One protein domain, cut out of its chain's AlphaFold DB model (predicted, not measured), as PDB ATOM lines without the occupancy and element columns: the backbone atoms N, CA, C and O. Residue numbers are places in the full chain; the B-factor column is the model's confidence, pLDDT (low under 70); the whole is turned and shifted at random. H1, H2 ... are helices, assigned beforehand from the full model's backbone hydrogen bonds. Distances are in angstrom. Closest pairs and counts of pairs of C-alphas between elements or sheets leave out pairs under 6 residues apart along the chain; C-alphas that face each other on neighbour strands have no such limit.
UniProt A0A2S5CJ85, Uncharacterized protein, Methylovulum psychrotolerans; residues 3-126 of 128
ATOM      1  N   GLU A   3      31.395 -18.440 -36.736       51.09
ATOM      2  CA  GLU A   3      30.700 -19.702 -37.047       51.09
ATOM      3  C   GLU A   3      29.177 -19.666 -36.848       51.09
ATOM      4  O   GLU A   3      28.456 -20.310 -37.606       51.09
ATOM      5  N   ASN A   4      28.649 -18.870 -35.910       57.41
ATOM      6  CA  ASN A   4      27.208 -18.880 -35.600       57.41
ATOM      7  C   ASN A   4      26.368 -17.964 -36.520       57.41
ATOM      8  O   ASN A   4      25.175 -18.187 -36.727       57.41
ATOM      9  N   THR A   5      26.993 -16.953 -37.133       61.44
ATOM     10  CA  THR A   5      26.322 -16.008 -38.041       61.44
ATOM     11  C   THR A   5      25.909 -16.656 -39.359       61.44
ATOM     12  O   THR A   5      24.838 -16.339 -39.860       61.44
ATOM     13  N   CYS A   6      26.687 -17.607 -39.891       80.75
ATOM     14  CA  CYS A   6      26.348 -18.300 -41.142       80.75
ATOM     15  C   CYS A   6      25.067 -19.148 -41.005       80.75
ATOM     16  O   CYS A   6      24.179 -19.071 -41.855       80.75
ATOM     17  N   ARG A   7      24.924 -19.892 -39.895       88.25
ATOM     18  CA  ARG A   7      23.716 -20.680 -39.586       88.25
ATOM     19  C   ARG A   7      22.493 -19.782 -39.442       88.25
ATOM     20  O   ARG A   7      21.494 -19.988 -40.125       88.25
ATOM     21  N   GLN A   8      22.564 -18.797 -38.544       90.75
ATOM     22  CA  GLN A   8      21.424 -17.927 -38.249       90.75
ATOM     23  C   GLN A   8      20.995 -17.115 -39.472       90.75
ATOM     24  O   GLN A   8      19.800 -16.992 -39.721       90.75
ATOM     25  N   GLN A   9      21.952 -16.617 -40.259       92.50
ATOM     26  CA  GLN A   9      21.664 -15.881 -41.486       92.50
ATOM     27  C   GLN A   9      20.939 -16.758 -42.511       92.50
ATOM     28  O   GLN A   9      19.892 -16.355 -43.010       92.50
ATOM     29  N   TRP A  10      21.437 -17.969 -42.780       93.56
ATOM     30  CA  TRP A  10      20.805 -18.865 -43.751       93.56
ATOM     31  C   TRP A  10      19.371 -19.229 -43.346       93.56
ATOM     32  O   TRP A  10      18.458 -19.180 -44.170       93.56
ATOM     33  N   ILE A  11      19.155 -19.559 -42.067       94.75
ATOM     34  CA  ILE A  11      17.823 -19.899 -41.543       94.75
ATOM     35  C   ILE A  11      16.887 -18.691 -41.644       94.75
ATOM     36  O   ILE A  11      15.756 -18.840 -42.102       94.75
ATOM     37  N   ALA A  12      17.357 -17.498 -41.272       95.50
ATOM     38  CA  ALA A  12      16.565 -16.276 -41.345       95.50
ATOM     39  C   ALA A  12      16.159 -15.934 -42.787       95.50
ATOM     40  O   ALA A  12      14.989 -15.648 -43.037       95.50
ATOM     41  N   GLU A  13      17.090 -16.011 -43.741       96.12
ATOM     42  CA  GLU A  13      16.810 -15.790 -45.165       96.12
ATOM     43  C   GLU A  13      15.807 -16.825 -45.698       96.12
ATOM     44  O   GLU A  13      14.811 -16.476 -46.333       96.12
ATOM     45  N   ALA A  14      16.002 -18.107 -45.380       96.44
ATOM     46  CA  ALA A  14      15.100 -19.169 -45.815       96.44
ATOM     47  C   ALA A  14      13.703 -19.082 -45.167       96.44
ATOM     48  O   ALA A  14      12.715 -19.466 -45.797       96.44
ATOM     49  N   ALA A  15      13.592 -18.590 -43.931       96.50
ATOM     50  CA  ALA A  15      12.314 -18.308 -43.279       96.50
ATOM     51  C   ALA A  15      11.626 -17.082 -43.904       96.50
ATOM     52  O   ALA A  15      10.422 -17.108 -44.153       96.50
ATOM     53  N   TYR A  16      12.394 -16.040 -44.237       96.06
ATOM     54  CA  TYR A  16      11.896 -14.855 -44.935       96.06
ATOM     55  C   TYR A  16      11.278 -15.215 -46.291       96.06
ATOM     56  O   TYR A  16      10.137 -14.844 -46.556       96.06
ATOM     57  N   TYR A  17      11.978 -15.995 -47.121       96.25
ATOM     58  CA  TYR A  17      11.458 -16.407 -48.429       96.25
ATOM     59  C   TYR A  17      10.217 -17.306 -48.323       96.25
ATOM     60  O   TYR A  17       9.328 -17.240 -49.172       96.25
ATOM     61  N   ARG A  18      10.102 -18.120 -47.264       94.75
ATOM     62  CA  ARG A  18       8.864 -18.865 -46.974       94.75
ATOM     63  C   ARG A  18       7.711 -17.926 -46.644       94.75
ATOM     64  O   ARG A  18       6.626 -18.080 -47.204       94.75
ATOM     65  N   ALA A  19       7.958 -16.934 -45.792       96.06
ATOM     66  CA  ALA A  19       6.976 -15.913 -45.460       96.06
ATOM     67  C   ALA A  19       6.549 -15.107 -46.701       96.06
ATOM     68  O   ALA A  19       5.357 -14.865 -46.889       96.06
ATOM     69  N   GLU A  20       7.488 -14.765 -47.586       95.94
ATOM     70  CA  GLU A  20       7.216 -14.093 -48.860       95.94
ATOM     71  C   GLU A  20       6.332 -14.948 -49.783       95.94
ATOM     72  O   GLU A  20       5.324 -14.459 -50.293       95.94
ATOM     73  N   ALA A  21       6.639 -16.241 -49.938       94.19
ATOM     74  CA  ALA A  21       5.883 -17.160 -50.796       94.19
ATOM     75  C   ALA A  21       4.408 -17.314 -50.379       94.19
ATOM     76  O   ALA A  21       3.544 -17.574 -51.217       94.19
ATOM     77  N   ARG A  22       4.103 -17.118 -49.091       91.75
ATOM     78  CA  ARG A  22       2.733 -17.093 -48.546       91.75
ATOM     79  C   ARG A  22       2.156 -15.679 -48.388       91.75
ATOM     80  O   ARG A  22       1.160 -15.502 -47.680       91.75
ATOM     81  N   GLY A  23       2.782 -14.674 -49.003       93.94
ATOM     82  CA  GLY A  23       2.327 -13.282 -49.026       93.94
ATOM     83  C   GLY A  23       2.412 -12.560 -47.679       93.94
ATOM     84  O   GLY A  23       1.571 -11.711 -47.399       93.94
ATOM     85  N   PHE A  24       3.368 -12.933 -46.822       91.31
ATOM     86  CA  PHE A  24       3.561 -12.398 -45.466       91.31
ATOM     87  C   PHE A  24       2.295 -12.409 -44.603       91.31
ATOM     88  O   PHE A  24       2.075 -11.533 -43.768       91.31
ATOM     89  N   THR A  25       1.447 -13.421 -44.785       89.44
ATOM     90  CA  THR A  25       0.274 -13.626 -43.929       89.44
ATOM     91  C   THR A  25       0.694 -13.677 -42.443       89.44
ATOM     92  O   THR A  25       1.785 -14.124 -42.094       89.44
ATOM     93  N   GLY A  26      -0.103 -13.153 -41.515       86.12
ATOM     94  CA  GLY A  26       0.285 -13.155 -40.096       86.12
ATOM     95  C   GLY A  26       0.348 -14.570 -39.498       86.12
ATOM     96  O   GLY A  26      -0.259 -15.496 -40.029       86.12
ATOM     97  N   GLY A  27       1.054 -14.730 -38.376       84.44
ATOM     98  CA  GLY A  27       0.880 -15.878 -37.472       84.44
ATOM     99  C   GLY A  27       1.749 -17.120 -37.694       84.44
ATOM    100  O   GLY A  27       1.719 -17.968 -36.819       84.44
ATOM    101  N   ASN A  28       2.542 -17.213 -38.771       91.62
ATOM    102  CA  ASN A  28       3.353 -18.417 -39.061       91.62
ATOM    103  C   ASN A  28       4.878 -18.201 -38.978       91.62
ATOM    104  O   ASN A  28       5.651 -18.947 -39.570       91.62
ATOM    105  N   ALA A  29       5.335 -17.132 -38.318       92.25
ATOM    106  CA  ALA A  29       6.761 -16.787 -38.296       92.25
ATOM    107  C   ALA A  29       7.617 -17.860 -37.598       92.25
ATOM    108  O   ALA A  29       8.750 -18.109 -38.008       92.25
ATOM    109  N   LEU A  30       7.072 -18.496 -36.555       93.31
ATOM    110  CA  LEU A  30       7.746 -19.582 -35.851       93.31
ATOM    111  C   LEU A  30       7.808 -20.841 -36.721       93.31
ATOM    112  O   LEU A  30       8.861 -21.461 -36.816       93.31
ATOM    113  N   GLU A  31       6.713 -21.199 -37.388       93.38
ATOM    114  CA  GLU A  31       6.669 -22.329 -38.312       93.38
ATOM    115  C   GLU A  31       7.652 -22.142 -39.471       93.38
ATOM    116  O   GLU A  31       8.420 -23.054 -39.773       93.38
ATOM    117  N   ASP A  32       7.694 -20.954 -40.083       94.75
ATOM    118  CA  ASP A  32       8.638 -20.646 -41.163       94.75
ATOM    119  C   ASP A  32      10.093 -20.817 -40.702       94.75
ATOM    120  O   ASP A  32      10.918 -21.357 -41.445       94.75
ATOM    121  N   TRP A  33      10.395 -20.392 -39.470       94.31
ATOM    122  CA  TRP A  33      11.705 -20.571 -38.851       94.31
ATOM    123  C   TRP A  33      12.034 -22.046 -38.621       94.31
ATOM    124  O   TRP A  33      13.100 -22.496 -39.031       94.31
ATOM    125  N   LEU A  34      11.129 -22.814 -38.009       92.94
ATOM    126  CA  LEU A  34      11.355 -24.233 -37.712       92.94
ATOM    127  C   LEU A  34      11.561 -25.054 -38.991       92.94
ATOM    128  O   LEU A  34      12.478 -25.868 -39.067       92.94
ATOM    129  N   VAL A  35      10.766 -24.800 -40.034       93.44
ATOM    130  CA  VAL A  35      10.923 -25.480 -41.330       93.44
ATOM    131  C   VAL A  35      12.228 -25.053 -42.022       93.44
ATOM    132  O   VAL A  35      12.866 -25.860 -42.706       93.44
ATOM    133  N   ALA A  36      12.657 -23.796 -41.866       95.12
ATOM    134  CA  ALA A  36      13.960 -23.344 -42.351       95.12
ATOM    135  C   ALA A  36      15.120 -24.006 -41.602       95.12
ATOM    136  O   ALA A  36      16.064 -24.476 -42.234       95.12
ATOM    137  N   GLU A  37      15.032 -24.097 -40.282       93.38
ATOM    138  CA  GLU A  37      16.027 -24.749 -39.440       93.38
ATOM    139  C   GLU A  37      16.154 -26.239 -39.777       93.38
ATOM    140  O   GLU A  37      17.265 -26.719 -40.010       93.38
ATOM    141  N   GLU A  38      15.037 -26.956 -39.933       91.69
ATOM    142  CA  GLU A  38      15.052 -28.357 -40.362       91.69
ATOM    143  C   GLU A  38      15.723 -28.524 -41.735       91.69
ATOM    144  O   GLU A  38      16.555 -29.417 -41.927       91.69
ATOM    145  N   ALA A  39      15.407 -27.645 -42.693       92.50
ATOM    146  CA  ALA A  39      16.008 -27.681 -44.024       92.50
ATOM    147  C   ALA A  39      17.525 -27.438 -43.980       92.50
ATOM    148  O   ALA A  39      18.272 -28.139 -44.667       92.50
ATOM    149  N   PHE A  40      17.983 -26.493 -43.151       93.12
ATOM    150  CA  PHE A  40      19.407 -26.248 -42.928       93.12
ATOM    151  C   PHE A  40      20.087 -27.509 -42.398       93.12
ATOM    152  O   PHE A  40      21.060 -27.989 -42.979       93.12
ATOM    153  N   ILE A  41      19.541 -28.080 -41.322       90.75
ATOM    154  CA  ILE A  41      20.103 -29.256 -40.665       90.75
ATOM    155  C   ILE A  41      20.205 -30.428 -41.650       90.75
ATOM    156  O   ILE A  41      21.277 -31.023 -41.795       90.75
ATOM    157  N   ARG A  42      19.127 -30.719 -42.391       90.56
ATOM    158  CA  ARG A  42      19.118 -31.781 -43.410       90.56
ATOM    159  C   ARG A  42      20.169 -31.540 -44.493       90.56
ATOM    160  O   ARG A  42      20.849 -32.489 -44.884       90.56
ATOM    161  N   ALA A  43      20.342 -30.303 -44.959       92.06
ATOM    162  CA  ALA A  43      21.343 -29.969 -45.972       92.06
ATOM    163  C   ALA A  43      22.783 -30.152 -45.459       92.06
ATOM    164  O   ALA A  43      23.622 -30.711 -46.167       92.06
ATOM    165  N   GLN A  44      23.068 -29.735 -44.221       93.00
ATOM    166  CA  GLN A  44      24.381 -29.909 -43.592       93.00
ATOM    167  C   GLN A  44      24.734 -31.393 -43.420       93.00
ATOM    168  O   GLN A  44      25.836 -31.805 -43.787       93.00
ATOM    169  N   VAL A  45      23.795 -32.199 -42.910       92.00
ATOM    170  CA  VAL A  45      23.980 -33.648 -42.729       92.00
ATOM    171  C   VAL A  45      24.160 -34.347 -44.075       92.00
ATOM    172  O   VAL A  45      25.084 -35.144 -44.218       92.00
ATOM    173  N   ALA A  46      23.335 -34.027 -45.081       91.94
ATOM    174  CA  ALA A  46      23.469 -34.597 -46.424       91.94
ATOM    175  C   ALA A  46      24.851 -34.308 -47.015       91.94
ATOM    176  O   ALA A  46      25.543 -35.232 -47.432       91.94
ATOM    177  N   ARG A  47      25.276 -33.037 -46.989       92.69
ATOM    178  CA  ARG A  47      26.585 -32.628 -47.504       92.69
ATOM    179  C   ARG A  47      27.717 -33.373 -46.803       92.69
ATOM    180  O   ARG A  47      28.629 -33.845 -47.471       92.69
ATOM    181  N   TYR A  48      27.655 -33.488 -45.478       93.25
ATOM    182  CA  TYR A  48      28.663 -34.221 -44.718       93.25
ATOM    183  C   TYR A  48      28.732 -35.694 -45.123       93.25
ATOM    184  O   TYR A  48      29.822 -36.200 -45.359       93.25
ATOM    185  N   LEU A  49      27.587 -36.378 -45.217       90.50
ATOM    186  CA  LEU A  49      27.549 -37.796 -45.576       90.50
ATOM    187  C   LEU A  49      28.084 -38.044 -46.991       90.50
ATOM    188  O   LEU A  49      28.819 -39.005 -47.181       90.50
ATOM    189  N   THR A  50      27.777 -37.163 -47.948       90.50
ATOM    190  CA  THR A  50      28.338 -37.230 -49.306       90.50
ATOM    191  C   THR A  50      29.862 -37.108 -49.289       90.50
ATOM    192  O   THR A  50      30.541 -37.975 -49.826       90.50
ATOM    193  N   ILE A  51      30.409 -36.095 -48.607       88.25
ATOM    194  CA  ILE A  51      31.868 -35.904 -48.504       88.25
ATOM    195  C   ILE A  51      32.523 -37.092 -47.787       88.25
ATOM    196  O   ILE A  51      33.545 -37.612 -48.219       88.25
ATOM    197  N   ALA A  52      31.918 -37.560 -46.693       88.31
ATOM    198  CA  ALA A  52      32.446 -38.679 -45.925       88.31
ATOM    199  C   ALA A  52      32.465 -39.987 -46.730       88.31
ATOM    200  O   ALA A  52      33.326 -40.825 -46.485       88.31
ATOM    201  N   GLU A  53      31.536 -40.197 -47.664       81.19
ATOM    202  CA  GLU A  53      31.554 -41.368 -48.546       81.19
ATOM    203  C   GLU A  53      32.712 -41.314 -49.555       81.19
ATOM    204  O   GLU A  53      33.343 -42.342 -49.806       81.19
ATOM    205  N   GLU A  54      33.042 -40.125 -50.061       80.62
ATOM    206  CA  GLU A  54      34.137 -39.898 -51.013       80.62
ATOM    207  C   GLU A  54      35.529 -40.000 -50.353       80.62
ATOM    208  O   GLU A  54      36.439 -40.605 -50.922       80.62
ATOM    209  N   ASP A  55      35.677 -39.501 -49.119       76.38
ATOM    210  CA  ASP A  55      36.972 -39.348 -48.425       76.38
ATOM    211  C   ASP A  55      37.360 -40.523 -47.495       76.38
ATOM    212  O   ASP A  55      38.278 -40.418 -46.678       76.38
ATOM    213  N   GLY A  56      36.688 -41.676 -47.600       73.25
ATOM    214  CA  GLY A  56      37.061 -42.892 -46.855       73.25
ATOM    215  C   GLY A  56      36.356 -43.091 -45.505       73.25
ATOM    216  O   GLY A  56      36.806 -43.882 -44.672       73.25
ATOM    217  N   GLY A  57      35.217 -42.433 -45.298       81.62
ATOM    218  CA  GLY A  57      34.294 -42.654 -44.188       81.62
ATOM    219  C   GLY A  57      34.273 -41.533 -43.148       81.62
ATOM    220  O   GLY A  57      35.104 -40.630 -43.109       81.62
ATOM    221  N   MET A  58      33.301 -41.608 -42.236       88.56
ATOM    222  CA  MET A  58      33.125 -40.596 -41.192       88.56
ATOM    223  C   MET A  58      34.289 -40.591 -40.196       88.56
ATOM    224  O   MET A  58      34.566 -41.597 -39.527       88.56
ATOM    225  N   THR A  59      34.928 -39.437 -40.025       91.81
ATOM    226  CA  THR A  59      35.962 -39.207 -39.005       91.81
ATOM    227  C   THR A  59      35.358 -38.611 -37.733       91.81
ATOM    228  O   THR A  59      34.288 -38.006 -37.766       91.81
ATOM    229  N   LEU A  60      36.039 -38.784 -36.593       92.12
ATOM    230  CA  LEU A  60      35.605 -38.177 -35.329       92.12
ATOM    231  C   LEU A  60      35.585 -36.646 -35.445       92.12
ATOM    232  O   LEU A  60      34.562 -36.028 -35.182       92.12
ATOM    233  N   MET A  61      36.678 -36.067 -35.948       93.00
ATOM    234  CA  MET A  61      36.814 -34.626 -36.171       93.00
ATOM    235  C   MET A  61      35.726 -34.078 -37.106       93.00
ATOM    236  O   MET A  61      35.120 -33.054 -36.809       93.00
ATOM    237  N   GLY A  62      35.412 -34.785 -38.197       93.38
ATOM    238  CA  GLY A  62      34.347 -34.370 -39.110       93.38
ATOM    239  C   GLY A  62      32.958 -34.395 -38.461       93.38
ATOM    240  O   GLY A  62      32.157 -33.495 -38.696       93.38
ATOM    241  N   LEU A  63      32.674 -35.386 -37.607       94.50
ATOM    242  CA  LEU A  63      31.422 -35.435 -36.843       94.50
ATOM    243  C   LEU A  63      31.338 -34.314 -35.798       94.50
ATOM    244  O   LEU A  63      30.262 -33.753 -35.614       94.50
ATOM    245  N   GLN A  64      32.451 -33.962 -35.146       95.50
ATOM    246  CA  GLN A  64      32.515 -32.835 -34.208       95.50
ATOM    247  C   GLN A  64      32.221 -31.507 -34.917       95.50
ATOM    248  O   GLN A  64      31.372 -30.748 -34.453       95.50
ATOM    249  N   GLN A  65      32.841 -31.279 -36.079       93.69
ATOM    250  CA  GLN A  65      32.598 -30.100 -36.921       93.69
ATOM    251  C   GLN A  65      31.155 -30.040 -37.434       93.69
ATOM    252  O   GLN A  65      30.531 -28.978 -37.428       93.69
ATOM    253  N   LEU A  66      30.589 -31.178 -37.858       94.75
ATOM    254  CA  LEU A  66      29.181 -31.243 -38.245       94.75
ATOM    255  C   LEU A  66      28.284 -30.861 -37.063       94.75
ATOM    256  O   LEU A  66      27.449 -29.973 -37.213       94.75
ATOM    257  N   ALA A  67      28.471 -31.489 -35.900       94.38
ATOM    258  CA  ALA A  67      27.687 -31.229 -34.696       94.38
ATOM    259  C   ALA A  67      27.770 -29.755 -34.260       94.38
ATOM    260  O   ALA A  67      26.741 -29.133 -33.998       94.38
ATOM    261  N   GLU A  68      28.966 -29.167 -34.281       93.12
ATOM    262  CA  GLU A  68      29.180 -27.741 -34.016       93.12
ATOM    263  C   GLU A  68      28.396 -26.855 -34.994       93.12
ATOM    264  O   GLU A  68      27.665 -25.960 -34.570       93.12
ATOM    265  N   SER A  69      28.443 -27.158 -36.298       92.00
ATOM    266  CA  SER A  69      27.697 -26.398 -37.313       92.00
ATOM    267  C   SER A  69      26.175 -26.446 -37.123       92.00
ATOM    268  O   SER A  69      25.458 -25.563 -37.598       92.00
ATOM    269  N   LEU A  70      25.671 -27.475 -36.434       91.44
ATOM    270  CA  LEU A  70      24.252 -27.641 -36.118       91.44
ATOM    271  C   LEU A  70      23.853 -26.976 -34.794       91.44
ATOM    272  O   LEU A  70      22.657 -26.860 -34.529       91.44
ATOM    273  N   GLY A  71      24.822 -26.486 -34.015       90.19
ATOM    274  CA  GLY A  71      24.605 -25.867 -32.708       90.19
ATOM    275  C   GLY A  71      24.638 -26.852 -31.537       90.19
ATOM    276  O   GLY A  71      24.120 -26.535 -30.472       90.19
ATOM    277  N   VAL A  72      25.219 -28.044 -31.710       91.56
ATOM    278  CA  VAL A  72      25.442 -28.979 -30.597       91.56
ATOM    279  C   VAL A  72      26.547 -28.428 -29.700       91.56
ATOM    280  O   VAL A  72      27.707 -28.333 -30.103       91.56
ATOM    281  N   GLU A  73      26.190 -28.084 -28.467       90.06
ATOM    282  CA  GLU A  73      27.142 -27.600 -27.471       90.06
ATOM    283  C   GLU A  73      28.126 -28.695 -27.044       90.06
ATOM    284  O   GLU A  73      27.774 -29.872 -26.946       90.06
ATOM    285  N   ASN A  74      29.367 -28.298 -26.745       90.00
ATOM    286  CA  ASN A  74      30.441 -29.191 -26.293       90.00
ATOM    287  C   ASN A  74      30.729 -30.367 -27.248       90.00
ATOM    288  O   ASN A  74      31.286 -31.382 -26.836       90.00
ATOM    289  N   SER A  75      30.402 -30.241 -28.539       92.88
ATOM    290  CA  SER A  75      30.662 -31.290 -29.533       92.88
ATOM    291  C   SER A  75      32.138 -31.708 -29.579       92.88
ATOM    292  O   SER A  75      32.438 -32.892 -29.710       92.88
ATOM    293  N   ALA A  76      33.062 -30.764 -29.387       91.31
ATOM    294  CA  ALA A  76      34.503 -31.007 -29.374       91.31
ATOM    295  C   ALA A  76      34.984 -31.915 -28.225       91.31
ATOM    296  O   ALA A  76      36.049 -32.518 -28.340       91.31
ATOM    297  N   THR A  77      34.224 -32.036 -27.129       92.69
ATOM    298  CA  THR A  77      34.584 -32.911 -26.000       92.69
ATOM    299  C   THR A  77      34.041 -34.330 -26.151       92.69
ATOM    300  O   THR A  77      34.348 -35.189 -25.332       92.69
ATOM    301  N   ILE A  78      33.210 -34.591 -27.165       93.75
ATOM    302  CA  ILE A  78      32.633 -35.915 -27.400       93.75
ATOM    303  C   ILE A  78      33.638 -36.757 -28.195       93.75
ATOM    304  O   ILE A  78      33.974 -36.433 -29.335       93.75
ATOM    305  N   GLU A  79      34.101 -37.857 -27.599       93.31
ATOM    306  CA  GLU A  79      35.137 -38.734 -28.176       93.31
ATOM    307  C   GLU A  79      34.564 -39.956 -28.912       93.31
ATOM    308  O   GLU A  79      35.265 -40.650 -29.653       93.31
ATOM    309  N   LEU A  80      33.266 -40.223 -28.744       90.69
ATOM    310  CA  LEU A  80      32.587 -41.354 -29.362       90.69
ATOM    311  C   LEU A  80      31.771 -40.911 -30.577       90.69
ATOM    312  O   LEU A  80      30.824 -40.131 -30.474       90.69
ATOM    313  N   LYS A  81      32.070 -41.499 -31.745       90.56
ATOM    314  CA  LYS A  81      31.327 -41.235 -32.993       90.56
ATOM    315  C   LYS A  81      29.821 -41.468 -32.839       90.56
ATOM    316  O   LYS A  81      29.027 -40.723 -33.395       90.56
ATOM    317  N   SER A  82      29.419 -42.501 -32.095       89.44
ATOM    318  CA  SER A  82      28.001 -42.795 -31.857       89.44
ATOM    319  C   SER A  82      27.305 -41.724 -31.030       89.44
ATOM    320  O   SER A  82      26.167 -41.396 -31.342       89.44
ATOM    321  N   GLU A  83      27.978 -41.168 -30.023       91.56
ATOM    322  CA  GLU A  83      27.422 -40.096 -29.193       91.56
ATOM    323  C   GLU A  83      27.299 -38.797 -29.989       91.56
ATOM    324  O   GLU A  83      26.264 -38.145 -29.922       91.56
ATOM    325  N   LEU A  84      28.283 -38.478 -30.840       93.94
ATOM    326  CA  LEU A  84      28.177 -37.353 -31.775       93.94
ATOM    327  C   LEU A  84      26.989 -37.511 -32.724       93.94
ATOM    328  O   LEU A  84      26.211 -36.578 -32.898       93.94
ATOM    329  N   ILE A  85      26.816 -38.693 -33.315       92.00
ATOM    330  CA  ILE A  85      25.699 -38.947 -34.234       92.00
ATOM    331  C   ILE A  85      24.358 -38.867 -33.497       92.00
ATOM    332  O   ILE A  85      23.412 -38.294 -34.027       92.00
ATOM    333  N   GLN A  86      24.262 -39.381 -32.271       91.44
ATOM    334  CA  GLN A  86      23.058 -39.245 -31.446       91.44
ATOM    335  C   GLN A  86      22.775 -37.779 -31.080       91.44
ATOM    336  O   GLN A  86      21.629 -37.345 -31.170       91.44
ATOM    337  N   ALA A  87      23.799 -36.998 -30.734       92.94
ATOM    338  CA  ALA A  87      23.656 -35.570 -30.468       92.94
ATOM    339  C   ALA A  87      23.185 -34.808 -31.717       92.94
ATOM    340  O   ALA A  87      22.283 -33.976 -31.634       92.94
ATOM    341  N   ILE A  88      23.716 -35.157 -32.895       92.25
ATOM    342  CA  ILE A  88      23.243 -34.630 -34.178       92.25
ATOM    343  C   ILE A  88      21.781 -35.033 -34.423       92.25
ATOM    344  O   ILE A  88      20.977 -34.178 -34.766       92.25
ATOM    345  N   GLN A  89      21.392 -36.294 -34.195       89.81
ATOM    346  CA  GLN A  89      19.995 -36.733 -34.332       89.81
ATOM    347  C   GLN A  89      19.044 -35.935 -33.429       89.81
ATOM    348  O   GLN A  89      17.979 -35.527 -33.895       89.81
ATOM    349  N   ALA A  90      19.443 -35.671 -32.182       88.94
ATOM    350  CA  ALA A  90      18.679 -34.838 -31.258       88.94
ATOM    351  C   ALA A  90      18.558 -33.390 -31.765       88.94
ATOM    352  O   ALA A  90      17.466 -32.824 -31.736       88.94
ATOM    353  N   ALA A  91      19.644 -32.820 -32.302       86.62
ATOM    354  CA  ALA A  91      19.626 -31.506 -32.944       86.62
ATOM    355  C   ALA A  91      18.732 -31.473 -34.195       86.62
ATOM    356  O   ALA A  91      18.123 -30.450 -34.483       86.62
ATOM    357  N   CYS A  92      18.580 -32.595 -34.905       79.25
ATOM    358  CA  CYS A  92      17.656 -32.735 -36.030       79.25
ATOM    359  C   CYS A  92      16.179 -32.893 -35.613       79.25
ATOM    360  O   CYS A  92      15.377 -33.263 -36.466       79.25
ATOM    361  N   HIS A  93      15.811 -32.729 -34.336       75.56
ATOM    362  CA  HIS A  93      14.480 -33.068 -33.797       75.56
ATOM    363  C   HIS A  93      14.057 -34.533 -34.014       75.56
ATOM    364  O   HIS A  93      12.872 -34.865 -33.969       75.56
ATOM    365  N   HIS A  94      15.018 -35.432 -34.230       77.69
ATOM    366  CA  HIS A  94      14.764 -36.863 -34.328       77.69
ATOM    367  C   HIS A  94      15.078 -37.542 -32.994       77.69
ATOM    368  O   HIS A  94      15.927 -37.095 -32.222       77.69
ATOM    369  N   HIS A  95      14.433 -38.682 -32.732       81.38
ATOM    370  CA  HIS A  95      14.839 -39.510 -31.603       81.38
ATOM    371  C   HIS A  95      16.261 -40.049 -31.861       81.38
ATOM    372  O   HIS A  95      16.468 -40.693 -32.897       81.38
ATOM    373  N   PRO A  96      17.231 -39.852 -30.945       86.31
ATOM    374  CA  PRO A  96      18.574 -40.415 -31.073       86.31
ATOM    375  C   PRO A  96      18.511 -41.942 -31.001       86.31
ATOM    376  O   PRO A  96      18.456 -42.535 -29.926       86.31
ATOM    377  N   CYS A  97      18.437 -42.584 -32.162       87.50
ATOM    378  CA  CYS A  97      18.235 -44.022 -32.288       87.50
ATOM    379  C   CYS A  97      19.502 -44.752 -32.754       87.50
ATOM    380  O   CYS A  97      19.584 -45.979 -32.638       87.50
ATOM    381  N   PHE A  98      20.507 -44.024 -33.248       87.31
ATOM    382  CA  PHE A  98      21.739 -44.589 -33.788       87.31
ATOM    383  C   PHE A  98      22.478 -45.430 -32.741       87.31
ATOM    384  O   PHE A  98      22.830 -44.920 -31.683       87.31
ATOM    385  N   ARG A  99      22.716 -46.722 -33.019       81.81
ATOM    386  CA  ARG A  99      23.368 -47.676 -32.089       81.81
ATOM    387  C   ARG A  99      22.771 -47.713 -30.667       81.81
ATOM    388  O   ARG A  99      23.447 -48.097 -29.720       81.81
ATOM    389  N   SER A 100      21.508 -47.336 -30.513       82.12
ATOM    390  CA  SER A 100      20.781 -47.421 -29.242       82.12
ATOM    391  C   SER A 100      19.921 -48.685 -29.197       82.12
ATOM    392  O   SER A 100      19.683 -49.292 -30.235       82.12
ATOM    393  N   ALA A 101      19.367 -49.048 -28.038       77.88
ATOM    394  CA  ALA A 101      18.449 -50.190 -27.917       77.88
ATOM    395  C   ALA A 101      17.174 -50.069 -28.783       77.88
ATOM    396  O   ALA A 101      16.542 -51.071 -29.106       77.88
ATOM    397  N   ILE A 102      16.810 -48.852 -29.191       79.06
ATOM    398  CA  ILE A 102      15.586 -48.560 -29.949       79.06
ATOM    399  C   ILE A 102      15.828 -48.415 -31.459       79.06
ATOM    400  O   ILE A 102      14.915 -48.035 -32.187       79.06
ATOM    401  N   TYR A 103      17.029 -48.718 -31.970       75.81
ATOM    402  CA  TYR A 103      17.355 -48.554 -33.397       75.81
ATOM    403  C   TYR A 103      16.376 -49.290 -34.335       75.81
ATOM    404  O   TYR A 103      16.068 -48.803 -35.425       75.81
ATOM    405  N   ALA A 104      15.852 -50.442 -33.897       75.44
ATOM    406  CA  ALA A 104      14.876 -51.247 -34.632       75.44
ATOM    407  C   ALA A 104      13.514 -50.546 -34.798       75.44
ATOM    408  O   ALA A 104      12.716 -50.935 -35.645       75.44
ATOM    409  N   GLN A 105      13.262 -49.499 -34.012       81.62
ATOM    410  CA  GLN A 105      12.038 -48.702 -34.022       81.62
ATOM    411  C   GLN A 105      12.188 -47.426 -34.870       81.62
ATOM    412  O   GLN A 105      11.321 -46.557 -34.829       81.62
ATOM    413  N   CYS A 106      13.275 -47.283 -35.641       82.81
ATOM    414  CA  CYS A 106      13.476 -46.134 -36.525       82.81
ATOM    415  C   CYS A 106      12.425 -46.101 -37.654       82.81
ATOM    416  O   CYS A 106      12.591 -46.716 -38.713       82.81
ATOM    417  N   GLY A 107      11.341 -45.356 -37.418       75.81
ATOM    418  CA  GLY A 107      10.223 -45.167 -38.348       75.81
ATOM    419  C   GLY A 107      10.426 -44.066 -39.395       75.81
ATOM    420  O   GLY A 107       9.590 -43.921 -40.283       75.81
ATOM    421  N   GLU A 108      11.524 -43.311 -39.319       81.81
ATOM    422  CA  GLU A 108      11.777 -42.162 -40.196       81.81
ATOM    423  C   GLU A 108      12.109 -42.615 -41.622       81.81
ATOM    424  O   GLU A 108      13.233 -43.057 -41.879       81.81
ATOM    425  N   LYS A 109      11.145 -42.527 -42.548       80.25
ATOM    426  CA  LYS A 109      11.263 -43.066 -43.919       80.25
ATOM    427  C   LYS A 109      12.549 -42.612 -44.613       80.25
ATOM    428  O   LYS A 109      13.286 -43.461 -45.112       80.25
ATOM    429  N   ASP A 110      12.869 -41.325 -44.493       83.75
ATOM    430  CA  ASP A 110      13.991 -40.676 -45.176       83.75
ATOM    431  C   ASP A 110      15.144 -40.339 -44.213       83.75
ATOM    432  O   ASP A 110      15.797 -39.297 -44.303       83.75
ATOM    433  N   CYS A 111      15.411 -41.236 -43.256       86.12
ATOM    434  CA  CYS A 111      16.502 -41.062 -42.300       86.12
ATOM    435  C   CYS A 111      17.867 -41.073 -43.003       86.12
ATOM    436  O   CYS A 111      18.325 -42.117 -43.480       86.12
ATOM    437  N   GLN A 112      18.558 -39.933 -42.972       88.12
ATOM    438  CA  GLN A 112      19.866 -39.738 -43.612       88.12
ATOM    439  C   GLN A 112      20.951 -40.678 -43.053       88.12
ATOM    440  O   GLN A 112      21.854 -41.091 -43.770       88.12
ATOM    441  N   TRP A 113      20.817 -41.111 -41.798       87.31
ATOM    442  CA  TRP A 113      21.771 -41.998 -41.120       87.31
ATOM    443  C   TRP A 113      21.537 -43.494 -41.388       87.31
ATOM    444  O   TRP A 113      22.282 -44.337 -40.887       87.31
ATOM    445  N   ARG A 114      20.501 -43.869 -42.152       86.06
ATOM    446  CA  ARG A 114      20.058 -45.269 -42.302       86.06
ATOM    447  C   ARG A 114      21.127 -46.189 -42.892       86.06
ATOM    448  O   ARG A 114      21.232 -47.339 -42.461       86.06
ATOM    449  N   ALA A 115      21.905 -45.710 -43.863       83.75
ATOM    450  CA  ALA A 115      23.003 -46.479 -44.448       83.75
ATOM    451  C   ALA A 115      24.078 -46.795 -43.394       83.75
ATOM    452  O   ALA A 115      24.480 -47.949 -43.237       83.75
ATOM    453  N   GLU A 116      24.447 -45.795 -42.597       83.25
ATOM    454  CA  GLU A 116      25.443 -45.922 -41.534       83.25
ATOM    455  C   GLU A 116      24.959 -46.811 -40.387       83.25
ATOM    456  O   GLU A 116      25.695 -47.684 -39.924       83.25
ATOM    457  N   CYS A 117      23.682 -46.703 -40.002       80.88
ATOM    458  CA  CYS A 117      23.059 -47.646 -39.070       80.88
ATOM    459  C   CYS A 117      23.227 -49.103 -39.540       80.88
ATOM    460  O   CYS A 117      23.572 -49.970 -38.737       80.88
ATOM    461  N   LYS A 118      23.018 -49.385 -40.836       76.88
ATOM    462  CA  LYS A 118      23.115 -50.742 -41.406       76.88
ATOM    463  C   LYS A 118      24.550 -51.265 -41.481       76.88
ATOM    464  O   LYS A 118      24.776 -52.417 -41.114       76.88
ATOM    465  N   LYS A 119      25.513 -50.437 -41.912       75.25
ATOM    466  CA  LYS A 119      26.946 -50.807 -41.959       75.25
ATOM    467  C   LYS A 119      27.435 -51.281 -40.592       75.25
ATOM    468  O   LYS A 119      28.179 -52.249 -40.480       75.25
ATOM    469  N   LEU A 120      26.962 -50.626 -39.538       63.72
ATOM    470  CA  LEU A 120      27.391 -50.927 -38.185       63.72
ATOM    471  C   LEU A 120      26.743 -52.194 -37.626       63.72
ATOM    472  O   LEU A 120      27.431 -52.884 -36.888       63.72
ATOM    473  N   ILE A 121      25.498 -52.534 -37.999       60.97
ATOM    474  CA  ILE A 121      24.852 -53.824 -37.659       60.97
ATOM    475  C   ILE A 121      25.658 -55.001 -38.224       60.97
ATOM    476  O   ILE A 121      25.867 -55.990 -37.524       60.97
ATOM    477  N   ALA A 122      26.168 -54.879 -39.453       57.31
ATOM    478  CA  ALA A 122      26.971 -55.928 -40.082       57.31
ATOM    479  C   ALA A 122      28.255 -56.263 -39.294       57.31
ATOM    480  O   ALA A 122      28.681 -57.413 -39.302       57.31
ATOM    481  N   HIS A 123      28.825 -55.303 -38.554       51.25
ATOM    482  CA  HIS A 123      29.983 -55.541 -37.682       51.25
ATOM    483  C   HIS A 123      29.647 -56.368 -36.423       51.25
ATOM    484  O   HIS A 123      30.522 -57.046 -35.903       51.25
ATOM    485  N   TRP A 124      28.395 -56.352 -35.942       49.91
ATOM    486  CA  TRP A 124      27.962 -57.147 -34.777       49.91
ATOM    487  C   TRP A 124      27.509 -58.567 -35.145       49.91
ATOM    488  O   TRP A 124      27.495 -59.442 -34.287       49.91
ATOM    489  N   CYS A 125      27.126 -58.795 -36.407       46.72
ATOM    490  CA  CYS A 125      26.648 -60.090 -36.903       46.72
ATOM    491  C   CYS A 125      27.720 -60.917 -37.637       46.72
ATOM    492  O   CYS A 125      27.405 -62.004 -38.118       46.72
ATOM    493  N   ALA A 126      28.957 -60.428 -37.757       37.69
ATOM    494  CA  ALA A 126      30.053 -61.212 -38.316       37.69
ATOM    495  C   ALA A 126      30.606 -62.164 -37.233       37.69
ATOM    496  O   ALA A 126      31.069 -61.678 -36.200       37.69
TER     497      ALA A 126
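This is residues 3 to 126 of the 128 residues of an uncharacterized protein of Methylovulum psychrotolerans (UniProt A0A2S5CJ85). One long helix, H2, makes a V with H1, and the short helix H3 sits in the V's mouth with H4 side by side with it. A long loop, residues 92 to 113, leads from H4 to H5, which touches no helix and makes one end of an elongated outline of 56 by 31 by 26 A. The 124 printed residues hold five named helices, H1 to H5 in chain order, and no named strand: the class is all helix. The whole is only just compact, close to loose, with a radius of gyration of the C-alphas of 16.3 A.

H2, residues 29 to 54, touches H1, residues 3 to 21, with residues 29 to 40 alone; the closest C-alphas, of Ala 15 and Asp 32, are 4.8 A apart. They run opposite ways at a steep tilt of 55 degrees. H2 and H3, residues 60 to 70, form a helical hairpin at a shallow tilt of 18 degrees; H2 touches H3 with residues 41 to 48 alone, and the closest C-alphas, of Ile 41 and Leu 70, are 6.4 A apart. H1 touches H3 with residues 3 to 7 alone, closest at the C-alphas of Arg 7 and Ser 69, 7.3 A. H4, residues 81 to 91, touches H3, the same way at a shallow tilt of 9 degrees; the C-alphas of Ala 67 and Ile 88 are closest, at 5.6 A. H2 and H4 are near each other. H5, residues 114 to 124, is apart from H1, H2, H3 and H4. Every O i to N i+4 pair is within hydrogen-bond range in H2, H3 and H4; 14 of 15 are in H1 and 5 of 7 in H5.

H2 is 38.0 A long from first to last C-alpha, H1 28.5 A, H5 16.1 A, H3 15.5 A and H4 15.2 A. C-alpha 29 of H2 is at (6.761, -16.787, -38.296), C-alpha 3 of H1 at (30.700, -19.702, -37.047) and C-alpha 124 of H5 at (27.962, -57.147, -34.777).

The two C-alphas farthest apart, of Gly 26 and Ala 126, are 56.6 A apart. The printed part has no cut, and the link from H4 to H5 is long, with 22 residues. The pLDDT is under 70 at residues 3 to 5 and 120 to 126.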